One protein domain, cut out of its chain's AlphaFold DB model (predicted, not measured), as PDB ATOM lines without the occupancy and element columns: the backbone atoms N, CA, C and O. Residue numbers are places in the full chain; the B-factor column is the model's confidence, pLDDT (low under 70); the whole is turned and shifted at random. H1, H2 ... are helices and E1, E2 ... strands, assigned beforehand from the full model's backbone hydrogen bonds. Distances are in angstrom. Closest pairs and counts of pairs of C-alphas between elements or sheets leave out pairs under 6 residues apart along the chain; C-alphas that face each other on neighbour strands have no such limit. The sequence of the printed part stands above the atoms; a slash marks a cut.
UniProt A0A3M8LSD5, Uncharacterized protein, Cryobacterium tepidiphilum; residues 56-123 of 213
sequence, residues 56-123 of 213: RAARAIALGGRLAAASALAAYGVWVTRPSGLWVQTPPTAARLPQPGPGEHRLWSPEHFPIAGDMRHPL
ATOM      1  N   ARG A  56      13.896 -44.156 -18.358       85.19
ATOM      2  CA  ARG A  56      12.967 -44.652 -17.328       85.19
ATOM      3  C   ARG A  56      13.036 -43.782 -16.082       85.19
ATOM      4  O   ARG A  56      12.006 -43.414 -15.514       85.19
ATOM      5  N   ALA A  57      14.249 -43.431 -15.665       82.38
ATOM      6  CA  ALA A  57      14.484 -42.562 -14.520       82.38
ATOM      7  C   ALA A  57      14.020 -41.125 -14.812       82.38
ATOM      8  O   ALA A  57      13.324 -40.524 -13.989       82.38
ATOM      9  N   ALA A  58      14.312 -40.606 -16.009       84.62
ATOM     10  CA  ALA A  58      13.820 -39.305 -16.456       84.62
ATOM     11  C   ALA A  58      12.281 -39.255 -16.485       84.62
ATOM     12  O   ALA A  58      11.673 -38.313 -15.967       84.62
ATOM     13  N   ARG A  59      11.636 -40.303 -17.009       88.06
ATOM     14  CA  ARG A  59      10.176 -40.436 -17.072       88.06
ATOM     15  C   ARG A  59       9.542 -40.554 -15.686       88.06
ATOM     16  O   ARG A  59       8.536 -39.898 -15.424       88.06
ATOM     17  N   ALA A  60      10.153 -41.301 -14.767       84.62
ATOM     18  CA  ALA A  60       9.701 -41.377 -13.379       84.62
ATOM     19  C   ALA A  60       9.717 -40.001 -12.689       84.62
ATOM     20  O   ALA A  60       8.745 -39.627 -12.026       84.62
ATOM     21  N   ILE A  61      10.771 -39.209 -12.913       85.19
ATOM     22  CA  ILE A  61      10.868 -37.830 -12.412       85.19
ATOM     23  C   ILE A  61       9.825 -36.929 -13.083       85.19
ATOM     24  O   ILE A  61       9.220 -36.095 -12.407       85.19
ATOM     25  N   ALA A  62       9.564 -37.092 -14.383       85.06
ATOM     26  CA  ALA A  62       8.531 -36.337 -15.098       85.06
ATOM     27  C   ALA A  62       7.133 -36.567 -14.491       85.06
ATOM     28  O   ALA A  62       6.396 -35.607 -14.228       85.06
ATOM     29  N   LEU A  63       6.830 -37.819 -14.137       83.88
ATOM     30  CA  LEU A  63       5.630 -38.227 -13.396       83.88
ATOM     31  C   LEU A  63       5.635 -37.749 -11.927       83.88
ATOM     32  O   LEU A  63       4.632 -37.865 -11.227       83.88
ATOM     33  N   GLY A  64       6.738 -37.144 -11.474       78.25
ATOM     34  CA  GLY A  64       6.926 -36.573 -10.142       78.25
ATOM     35  C   GLY A  64       7.141 -37.625  -9.055       78.25
ATOM     36  O   GLY A  64       6.812 -37.390  -7.893       78.25
ATOM     37  N   GLY A  65       7.691 -38.772  -9.446       80.75
ATOM     38  CA  GLY A  65       8.028 -39.882  -8.570       80.75
ATOM     39  C   GLY A  65       9.450 -40.396  -8.779       80.75
ATOM     40  O   GLY A  65      10.312 -39.716  -9.334       80.75
ATOM     41  N   ARG A  66       9.688 -41.623  -8.315       82.44
ATOM     42  CA  ARG A  66      10.953 -42.358  -8.473       82.44
ATOM     43  C   ARG A  66      10.715 -43.731  -9.087       82.44
ATOM     44  O   ARG A  66       9.601 -44.241  -9.008       82.44
ATOM     45  N   LEU A  67      11.760 -44.352  -9.633       84.81
ATOM     46  CA  LEU A  67      11.686 -45.746 -10.070       84.81
ATOM     47  C   LEU A  67      11.268 -46.657  -8.910       84.81
ATOM     48  O   LEU A  67      11.760 -46.525  -7.784       84.81
ATOM     49  N   ALA A  68      10.360 -47.580  -9.206       80.94
ATOM     50  CA  ALA A  68       9.806 -48.530  -8.254       80.94
ATOM     51  C   ALA A  68       9.825 -49.957  -8.807       80.94
ATOM     52  O   ALA A  68       9.992 -50.174 -10.010       80.94
ATOM     53  N   ALA A  69       9.640 -50.925  -7.905       80.06
ATOM     54  CA  ALA A  69       9.461 -52.342  -8.217       80.06
ATOM     55  C   ALA A  69      10.463 -52.854  -9.276       80.06
ATOM     56  O   ALA A  69      11.664 -52.598  -9.180       80.06
ATOM     57  N   ALA A  70       9.966 -53.537 -10.306       81.31
ATOM     58  CA  ALA A  70      10.752 -54.102 -11.394       81.31
ATOM     59  C   ALA A  70      11.605 -53.069 -12.153       81.31
ATOM     60  O   ALA A  70      12.711 -53.385 -12.574       81.31
ATOM     61  N   SER A  71      11.145 -51.820 -12.289       79.69
ATOM     62  CA  SER A  71      11.935 -50.779 -12.966       79.69
ATOM     63  C   SER A  71      13.108 -50.292 -12.114       79.69
ATOM     64  O   SER A  71      14.168 -49.996 -12.654       79.69
ATOM     65  N   ALA A  72      12.949 -50.257 -10.788       82.81
ATOM     66  CA  ALA A  72      14.064 -49.994  -9.882       82.81
ATOM     67  C   ALA A  72      15.067 -51.154  -9.889       82.81
ATOM     68  O   ALA A  72      16.263 -50.916  -9.987       82.81
ATOM     69  N   LEU A  73      14.586 -52.402  -9.833       80.56
ATOM     70  CA  LEU A  73      15.433 -53.599  -9.898       80.56
ATOM     71  C   LEU A  73      16.269 -53.640 -11.180       80.56
ATOM     72  O   LEU A  73      17.481 -53.831 -11.108       80.56
ATOM     73  N   ALA A  74      15.634 -53.381 -12.325       77.62
ATOM     74  CA  ALA A  74      16.317 -53.299 -13.610       77.62
ATOM     75  C   ALA A  74      17.401 -52.206 -13.611       77.62
ATOM     76  O   ALA A  74      18.514 -52.452 -14.065       77.62
ATOM     77  N   ALA A  75      17.122 -51.034 -13.027       73.56
ATOM     78  CA  ALA A  75      18.114 -49.964 -12.887       73.56
ATOM     79  C   ALA A  75      19.278 -50.329 -11.942       73.56
ATOM     80  O   ALA A  75      20.379 -49.803 -12.090       73.56
ATOM     81  N   TYR A  76      19.069 -51.256 -11.000       74.38
ATOM     82  CA  TYR A  76      20.134 -51.838 -10.174       74.38
ATOM     83  C   TYR A  76      20.922 -52.956 -10.879       74.38
ATOM     84  O   TYR A  76      21.801 -53.556 -10.261       74.38
ATOM     85  N   GLY A  77      20.629 -53.249 -12.150       78.19
ATOM     86  CA  GLY A  77      21.272 -54.324 -12.909       78.19
ATOM     87  C   GLY A  77      20.756 -55.722 -12.559       78.19
ATOM     88  O   GLY A  77      21.366 -56.715 -12.943       78.19
ATOM     89  N   VAL A  78      19.642 -55.821 -11.826       81.44
ATOM     90  CA  VAL A  78      18.981 -57.103 -11.571       81.44
ATOM     91  C   VAL A  78      18.200 -57.496 -12.819       81.44
ATOM     92  O   VAL A  78      17.381 -56.722 -13.315       81.44
ATOM     93  N   TRP A  79      18.431 -58.711 -13.313       79.38
ATOM     94  CA  TRP A  79      17.688 -59.248 -14.448       79.38
ATOM     95  C   TRP A  79      16.198 -59.394 -14.106       79.38
ATOM     96  O   TRP A  79      15.843 -60.025 -13.109       79.38
ATOM     97  N   VAL A  80      15.319 -58.822 -14.934       79.56
ATOM     98  CA  VAL A  80      13.859 -58.905 -14.773       79.56
ATOM     99  C   VAL A  80      13.274 -59.657 -15.965       79.56
ATOM    100  O   VAL A  80      13.333 -59.185 -17.094       79.56
ATOM    101  N   THR A  81      12.688 -60.827 -15.708       75.38
ATOM    102  CA  THR A  81      12.282 -61.792 -16.746       75.38
ATOM    103  C   THR A  81      11.094 -61.346 -17.602       75.38
ATOM    104  O   THR A  81      10.946 -61.822 -18.722       75.38
ATOM    105  N   ARG A  82      10.221 -60.462 -17.100       72.75
ATOM    106  CA  ARG A  82       9.037 -59.994 -17.841       72.75
ATOM    107  C   ARG A  82       9.067 -58.479 -18.030       72.75
ATOM    108  O   ARG A  82       9.328 -57.771 -17.055       72.75
ATOM    109  N   PRO A  83       8.738 -57.964 -19.231       68.06
ATOM    110  CA  PRO A  83       8.544 -56.537 -19.434       68.06
ATOM    111  C   PRO A  83       7.316 -56.096 -18.633       68.06
ATOM    112  O   PRO A  83       6.177 -56.264 -19.046       68.06
ATOM    113  N   SER A  84       7.548 -55.555 -17.441       74.25
ATOM    114  CA  SER A  84       6.485 -55.133 -16.527       74.25
ATOM    115  C   SER A  84       5.988 -53.711 -16.803       74.25
ATOM    116  O   SER A  84       5.276 -53.157 -15.975       74.25
ATOM    117  N   GLY A  85       6.460 -53.064 -17.871       84.06
ATOM    118  CA  GLY A  85       6.292 -51.624 -18.043       84.06
ATOM    119  C   GLY A  85       7.116 -50.791 -17.047       84.06
ATOM    120  O   GLY A  85       7.989 -51.313 -16.335       84.06
ATOM    121  N   LEU A  86       6.866 -49.481 -17.014       85.50
ATOM    122  CA  LEU A  86       7.534 -48.534 -16.119       85.50
ATOM    123  C   LEU A  86       6.772 -48.420 -14.797       85.50
ATOM    124  O   LEU A  86       5.641 -47.958 -14.772       85.50
ATOM    125  N   TRP A  87       7.419 -48.760 -13.686       86.31
ATOM    126  CA  TRP A  87       6.834 -48.627 -12.351       86.31
ATOM    127  C   TRP A  87       7.389 -47.399 -11.639       86.31
ATOM    128  O   TRP A  87       8.607 -47.269 -11.472       86.31
ATOM    129  N   VAL A  88       6.495 -46.517 -11.189       85.56
ATOM    130  CA  VAL A  88       6.838 -45.247 -10.540       85.56
ATOM    131  C   VAL A  88       6.173 -45.139  -9.175       85.56
ATOM    132  O   VAL A  88       4.959 -45.265  -9.044       85.56
ATOM    133  N   GLN A  89       6.969 -44.852  -8.150       83.44
ATOM    134  CA  GLN A  89       6.476 -44.566  -6.807       83.44
ATOM    135  C   GLN A  89       6.228 -43.072  -6.648       83.44
ATOM    136  O   GLN A  89       7.115 -42.258  -6.908       83.44
ATOM    137  N   THR A  90       5.034 -42.725  -6.179       80.31
ATOM    138  CA  THR A  90       4.610 -41.345  -5.907       80.31
ATOM    139  C   THR A  90       3.947 -41.259  -4.530       80.31
ATOM    140  O   THR A  90       3.420 -42.268  -4.049       80.31
ATOM    141  N   PRO A  91       3.963 -40.083  -3.879       74.88
ATOM    142  CA  PRO A  91       3.223 -39.894  -2.637       74.88
ATOM    143  C   PRO A  91       1.710 -40.046  -2.874       74.88
ATOM    144  O   PRO A  91       1.235 -39.748  -3.966       74.88
ATOM    145  N   PRO A  92       0.912 -40.457  -1.875       70.19
ATOM    146  CA  PRO A  92      -0.539 -40.622  -2.033       70.19
ATOM    147  C   PRO A  92      -1.254 -39.304  -2.382       70.19
ATOM    148  O   PRO A  92      -2.276 -39.296  -3.057       70.19
ATOM    149  N   THR A  93      -0.669 -38.162  -2.011       72.88
ATOM    150  CA  THR A  93      -1.157 -36.814  -2.348       72.88
ATOM    151  C   THR A  93      -0.862 -36.394  -3.798       72.88
ATOM    152  O   THR A  93      -1.195 -35.283  -4.213       72.88
ATOM    153  N   ALA A  94      -0.255 -37.277  -4.597       66.62
ATOM    154  CA  ALA A  94       0.170 -37.038  -5.974       66.62
ATOM    155  C   ALA A  94      -0.948 -37.089  -7.028       66.62
ATOM    156  O   ALA A  94      -0.639 -37.154  -8.220       66.62
ATOM    157  N   ALA A  95      -2.226 -37.062  -6.645       70.44
ATOM    158  CA  ALA A  95      -3.340 -37.096  -7.599       70.44
ATOM    159  C   ALA A  95      -3.272 -35.962  -8.646       70.44
ATOM    160  O   ALA A  95      -3.716 -36.130  -9.772       70.44
ATOM    161  N   ARG A  96      -2.644 -34.829  -8.295       77.56
ATOM    162  CA  ARG A  96      -2.411 -33.678  -9.187       77.56
ATOM    163  C   ARG A  96      -1.202 -33.824 -10.126       77.56
ATOM    164  O   ARG A  96      -0.917 -32.910 -10.894       77.56
ATOM    165  N   LEU A  97      -0.429 -34.907 -10.027       81.94
ATOM    166  CA  LEU A  97       0.716 -35.152 -10.912       81.94
ATOM    167  C   LEU A  97       0.252 -35.756 -12.249       81.94
ATOM    168  O   LEU A  97      -0.776 -36.429 -12.264       81.94
ATOM    169  N   PRO A  98       1.027 -35.590 -13.342       82.81
ATOM    170  CA  PRO A  98       0.690 -36.147 -14.651       82.81
ATOM    171  C   PRO A  98       0.355 -37.635 -14.569       82.81
ATOM    172  O   PRO A  98       1.067 -38.381 -13.892       82.81
ATOM    173  N   GLN A  99      -0.720 -38.054 -15.230       83.50
ATOM    174  CA  GLN A  99      -1.156 -39.447 -15.194       83.50
ATOM    175  C   GLN A  99      -0.184 -40.347 -15.979       83.50
ATOM    176  O   GLN A  99       0.370 -39.905 -16.989       83.50
ATOM    177  N   PRO A 100       0.063 -41.582 -15.506       83.75
ATOM    178  CA  PRO A 100       0.868 -42.551 -16.241       83.75
ATOM    179  C   PRO A 100       0.172 -42.959 -17.550       83.75
ATOM    180  O   PRO A 100      -1.053 -43.067 -17.601       83.75
ATOM    181  N   GLY A 101       0.960 -43.161 -18.605       84.19
ATOM    182  CA  GLY A 101       0.478 -43.646 -19.898       84.19
ATOM    183  C   GLY A 101       0.320 -45.174 -19.960       84.19
ATOM    184  O   GLY A 101       0.513 -45.871 -18.962       84.19
ATOM    185  N   PRO A 102       0.003 -45.726 -21.143       83.00
ATOM    186  CA  PRO A 102      -0.063 -47.172 -21.358       83.00
ATOM    187  C   PRO A 102       1.256 -47.863 -20.987       83.00
ATOM    188  O   PRO A 102       2.328 -47.437 -21.412       83.00
ATOM    189  N   GLY A 103       1.188 -48.927 -20.182       83.69
ATOM    190  CA  GLY A 103       2.378 -49.641 -19.700       83.69
ATOM    191  C   GLY A 103       3.189 -48.886 -18.638       83.69
ATOM    192  O   GLY A 103       4.291 -49.308 -18.288       83.69
ATOM    193  N   GLU A 104       2.668 -47.779 -18.106       86.62
ATOM    194  CA  GLU A 104       3.225 -47.083 -16.951       86.62
ATOM    195  C   GLU A 104       2.310 -47.306 -15.743       86.62
ATOM    196  O   GLU A 104       1.096 -47.129 -15.798       86.62
ATOM    197  N   HIS A 105       2.893 -47.700 -14.619       86.06
ATOM    198  CA  HIS A 105       2.168 -48.077 -13.417       86.06
ATOM    199  C   HIS A 105       2.620 -47.223 -12.242       86.06
ATOM    200  O   HIS A 105       3.815 -46.988 -12.031       86.06
ATOM    201  N   ARG A 106       1.651 -46.771 -11.444       83.06
ATOM    202  CA  ARG A 106       1.895 -45.941 -10.268       83.06
ATOM    203  C   ARG A 106       1.678 -46.741  -8.993       83.06
ATOM    204  O   ARG A 106       0.615 -47.311  -8.784       83.06
ATOM    205  N   LEU A 107       2.676 -46.710  -8.121       83.38
ATOM    206  CA  LEU A 107       2.586 -47.205  -6.754       83.38
ATOM    207  C   LEU A 107       2.487 -46.013  -5.805       83.38
ATOM    208  O   LEU A 107       3.331 -45.110  -5.830       83.38
ATOM    209  N   TRP A 108       1.461 -46.010  -4.961       80.25
ATOM    210  CA  TRP A 108       1.372 -45.062  -3.861       80.25
ATOM    211  C   TRP A 108       2.148 -45.589  -2.668       80.25
ATOM    212  O   TRP A 108       1.989 -46.737  -2.259       80.25
ATOM    213  N   SER A 109       2.992 -44.734  -2.107       67.94
ATOM    214  CA  SER A 109       3.676 -45.031  -0.858       67.94
ATOM    215  C   SER A 109       3.721 -43.770  -0.001       67.94
ATOM    216  O   SER A 109       4.092 -42.710  -0.511       67.94
ATOM    217  N   PRO A 110       3.341 -43.862   1.284       59.31
ATOM    218  CA  PRO A 110       3.374 -42.734   2.210       59.31
ATOM    219  C   PRO A 110       4.800 -42.338   2.622       59.31
ATOM    220  O   PRO A 110       4.976 -41.293   3.253       59.31
ATOM    221  N   GLU A 111       5.821 -43.132   2.266       56.75
ATOM    222  CA  GLU A 111       7.216 -42.785   2.528       56.75
ATOM    223  C   GLU A 111       7.586 -41.477   1.820       56.75
ATOM    224  O   GLU A 111       7.647 -41.390   0.588       56.75
ATOM    225  N   HIS A 112       7.853 -40.447   2.625       47.97
ATOM    226  CA  HIS A 112       8.391 -39.186   2.146       47.97
ATOM    227  C   HIS A 112       9.827 -39.411   1.679       47.97
ATOM    228  O   HIS A 112      10.711 -39.778   2.450       47.97
ATOM    229  N   PHE A 113      10.055 -39.175   0.391       48.19
ATOM    230  CA  PHE A 113      11.386 -39.169  -0.200       48.19
ATOM    231  C   PHE A 113      12.314 -38.224   0.592       48.19
ATOM    232  O   PHE A 113      11.888 -37.102   0.884       48.19
ATOM    233  N   PRO A 114      13.565 -38.599   0.927       46.38
ATOM    234  CA  PRO A 114      14.471 -37.703   1.637       46.38
ATOM    235  C   PRO A 114      14.708 -36.428   0.810       46.38
ATOM    236  O   PRO A 114      15.266 -36.438  -0.290       46.38
ATOM    237  N   ILE A 115      14.237 -35.299   1.344       43.84
ATOM    238  CA  ILE A 115      14.340 -33.975   0.712       43.84
ATOM    239  C   ILE A 115      15.797 -33.482   0.747       43.84
ATOM    240  O   ILE A 115      16.229 -32.800  -0.186       43.84
ATOM    241  N   ALA A 116      16.559 -33.942   1.742       36.94
ATOM    242  CA  ALA A 116      17.983 -33.722   1.938       36.94
ATOM    243  C   ALA A 116      18.680 -35.078   2.119       36.94
ATOM    244  O   ALA A 116      18.715 -35.649   3.203       36.94
ATOM    245  N   GLY A 117      19.184 -35.637   1.030       34.09
ATOM    246  CA  GLY A 117      19.963 -36.862   1.061       34.09
ATOM    247  C   GLY A 117      20.795 -36.902  -0.198       34.09
ATOM    248  O   GLY A 117      20.245 -36.867  -1.298       34.09
ATOM    249  N   ASP A 118      22.109 -36.879  -0.014       30.55
ATOM    250  CA  ASP A 118      23.111 -37.075  -1.051       30.55
ATOM    251  C   ASP A 118      22.719 -38.311  -1.878       30.55
ATOM    252  O   ASP A 118      22.817 -39.446  -1.410       30.55
ATOM    253  N   MET A 119      22.177 -38.088  -3.080       44.59
ATOM    254  CA  MET A 119      21.872 -39.156  -4.028       44.59
ATOM    255  C   MET A 119      23.202 -39.635  -4.598       44.59
ATOM    256  O   MET A 119      23.589 -39.321  -5.720       44.59
ATOM    257  N   ARG A 120      23.910 -40.426  -3.798       33.84
ATOM    258  CA  ARG A 120      24.802 -41.429  -4.345       33.84
ATOM    259  C   ARG A 120      23.884 -42.448  -5.008       33.84
ATOM    260  O   ARG A 120      23.288 -43.280  -4.334       33.84
ATOM    261  N   HIS A 121      23.748 -42.356  -6.323       34.03
ATOM    262  CA  HIS A 121      23.618 -43.555  -7.137       34.03
ATOM    263  C   HIS A 121      25.048 -44.076  -7.318       34.03
ATOM    264  O   HIS A 121      25.714 -43.656  -8.266       34.03
ATOM    265  N   PRO A 122      25.598 -44.936  -6.438       32.91
ATOM    266  CA  PRO A 122      26.716 -45.739  -6.874       32.91
ATOM    267  C   PRO A 122      26.148 -46.725  -7.899       32.91
ATOM    268  O   PRO A 122      25.616 -47.782  -7.559       32.91
ATOM    269  N   LEU A 123      26.276 -46.362  -9.177       35.31
ATOM    270  CA  LEU A 123      26.732 -47.337 -10.158       35.31
ATOM    271  C   LEU A 123      27.926 -48.053  -9.501       35.31
ATOM    272  O   LEU A 123      28.882 -47.404  -9.087       35.31
TER     273      LEU A 123
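Overview. This is residues 56 to 123 of the 213 residues of an uncharacterized protein of Cryobacterium tepidiphilum (UniProt A0A3M8LSD5). With little regular structure, this is a ribbon of two parallel strands, E1 and E2, with two short helices packed on E1, long loops, and a final tail whose residues 114 to 120 stick out. The 68 printed residues run H1, H2, E1, E2; the class is mixed, with 24 residues in named elements. The whole is compact, with a radius of gyration of the C-alphas of 12.2 A and spans of 32 by 32 by 19 A.

Along the chain. H1, residues 56 to 62, begins at C-alpha 56 (12.967, -44.652, -17.328). H2 is residues 69 to 75. E1, residues 86 to 90, is 12.8 A long; E2, residues 104 to 108, is 13.4 A long and ends at C-alpha 108 (1.372, -45.062, -3.861).

Arrangement. E1 and E2 are parallel at 27 degrees, with N 88 and O 105 2.8 A apart, within hydrogen-bond range. Residues 66 to 67 pair antiparallel with 88 to 89 of E1. The closest C-alphas of H1 and E1, Ala 60 and Val 88, are 5.6 A apart; those of H2 and E1, Ser 71 and Trp 87, 5.6 A. H1 and H2 are close but not clearly touching, their closest C-alphas, Arg 56 and Ser 71, 7.6 A apart. In both helices every O i to N i+4 pair is within hydrogen-bond range.

Size, cuts and confidence. The printed part has no cut. The link E1 to E2 is long. Residues 83, 94 and 109 to 123 have pLDDT under 70.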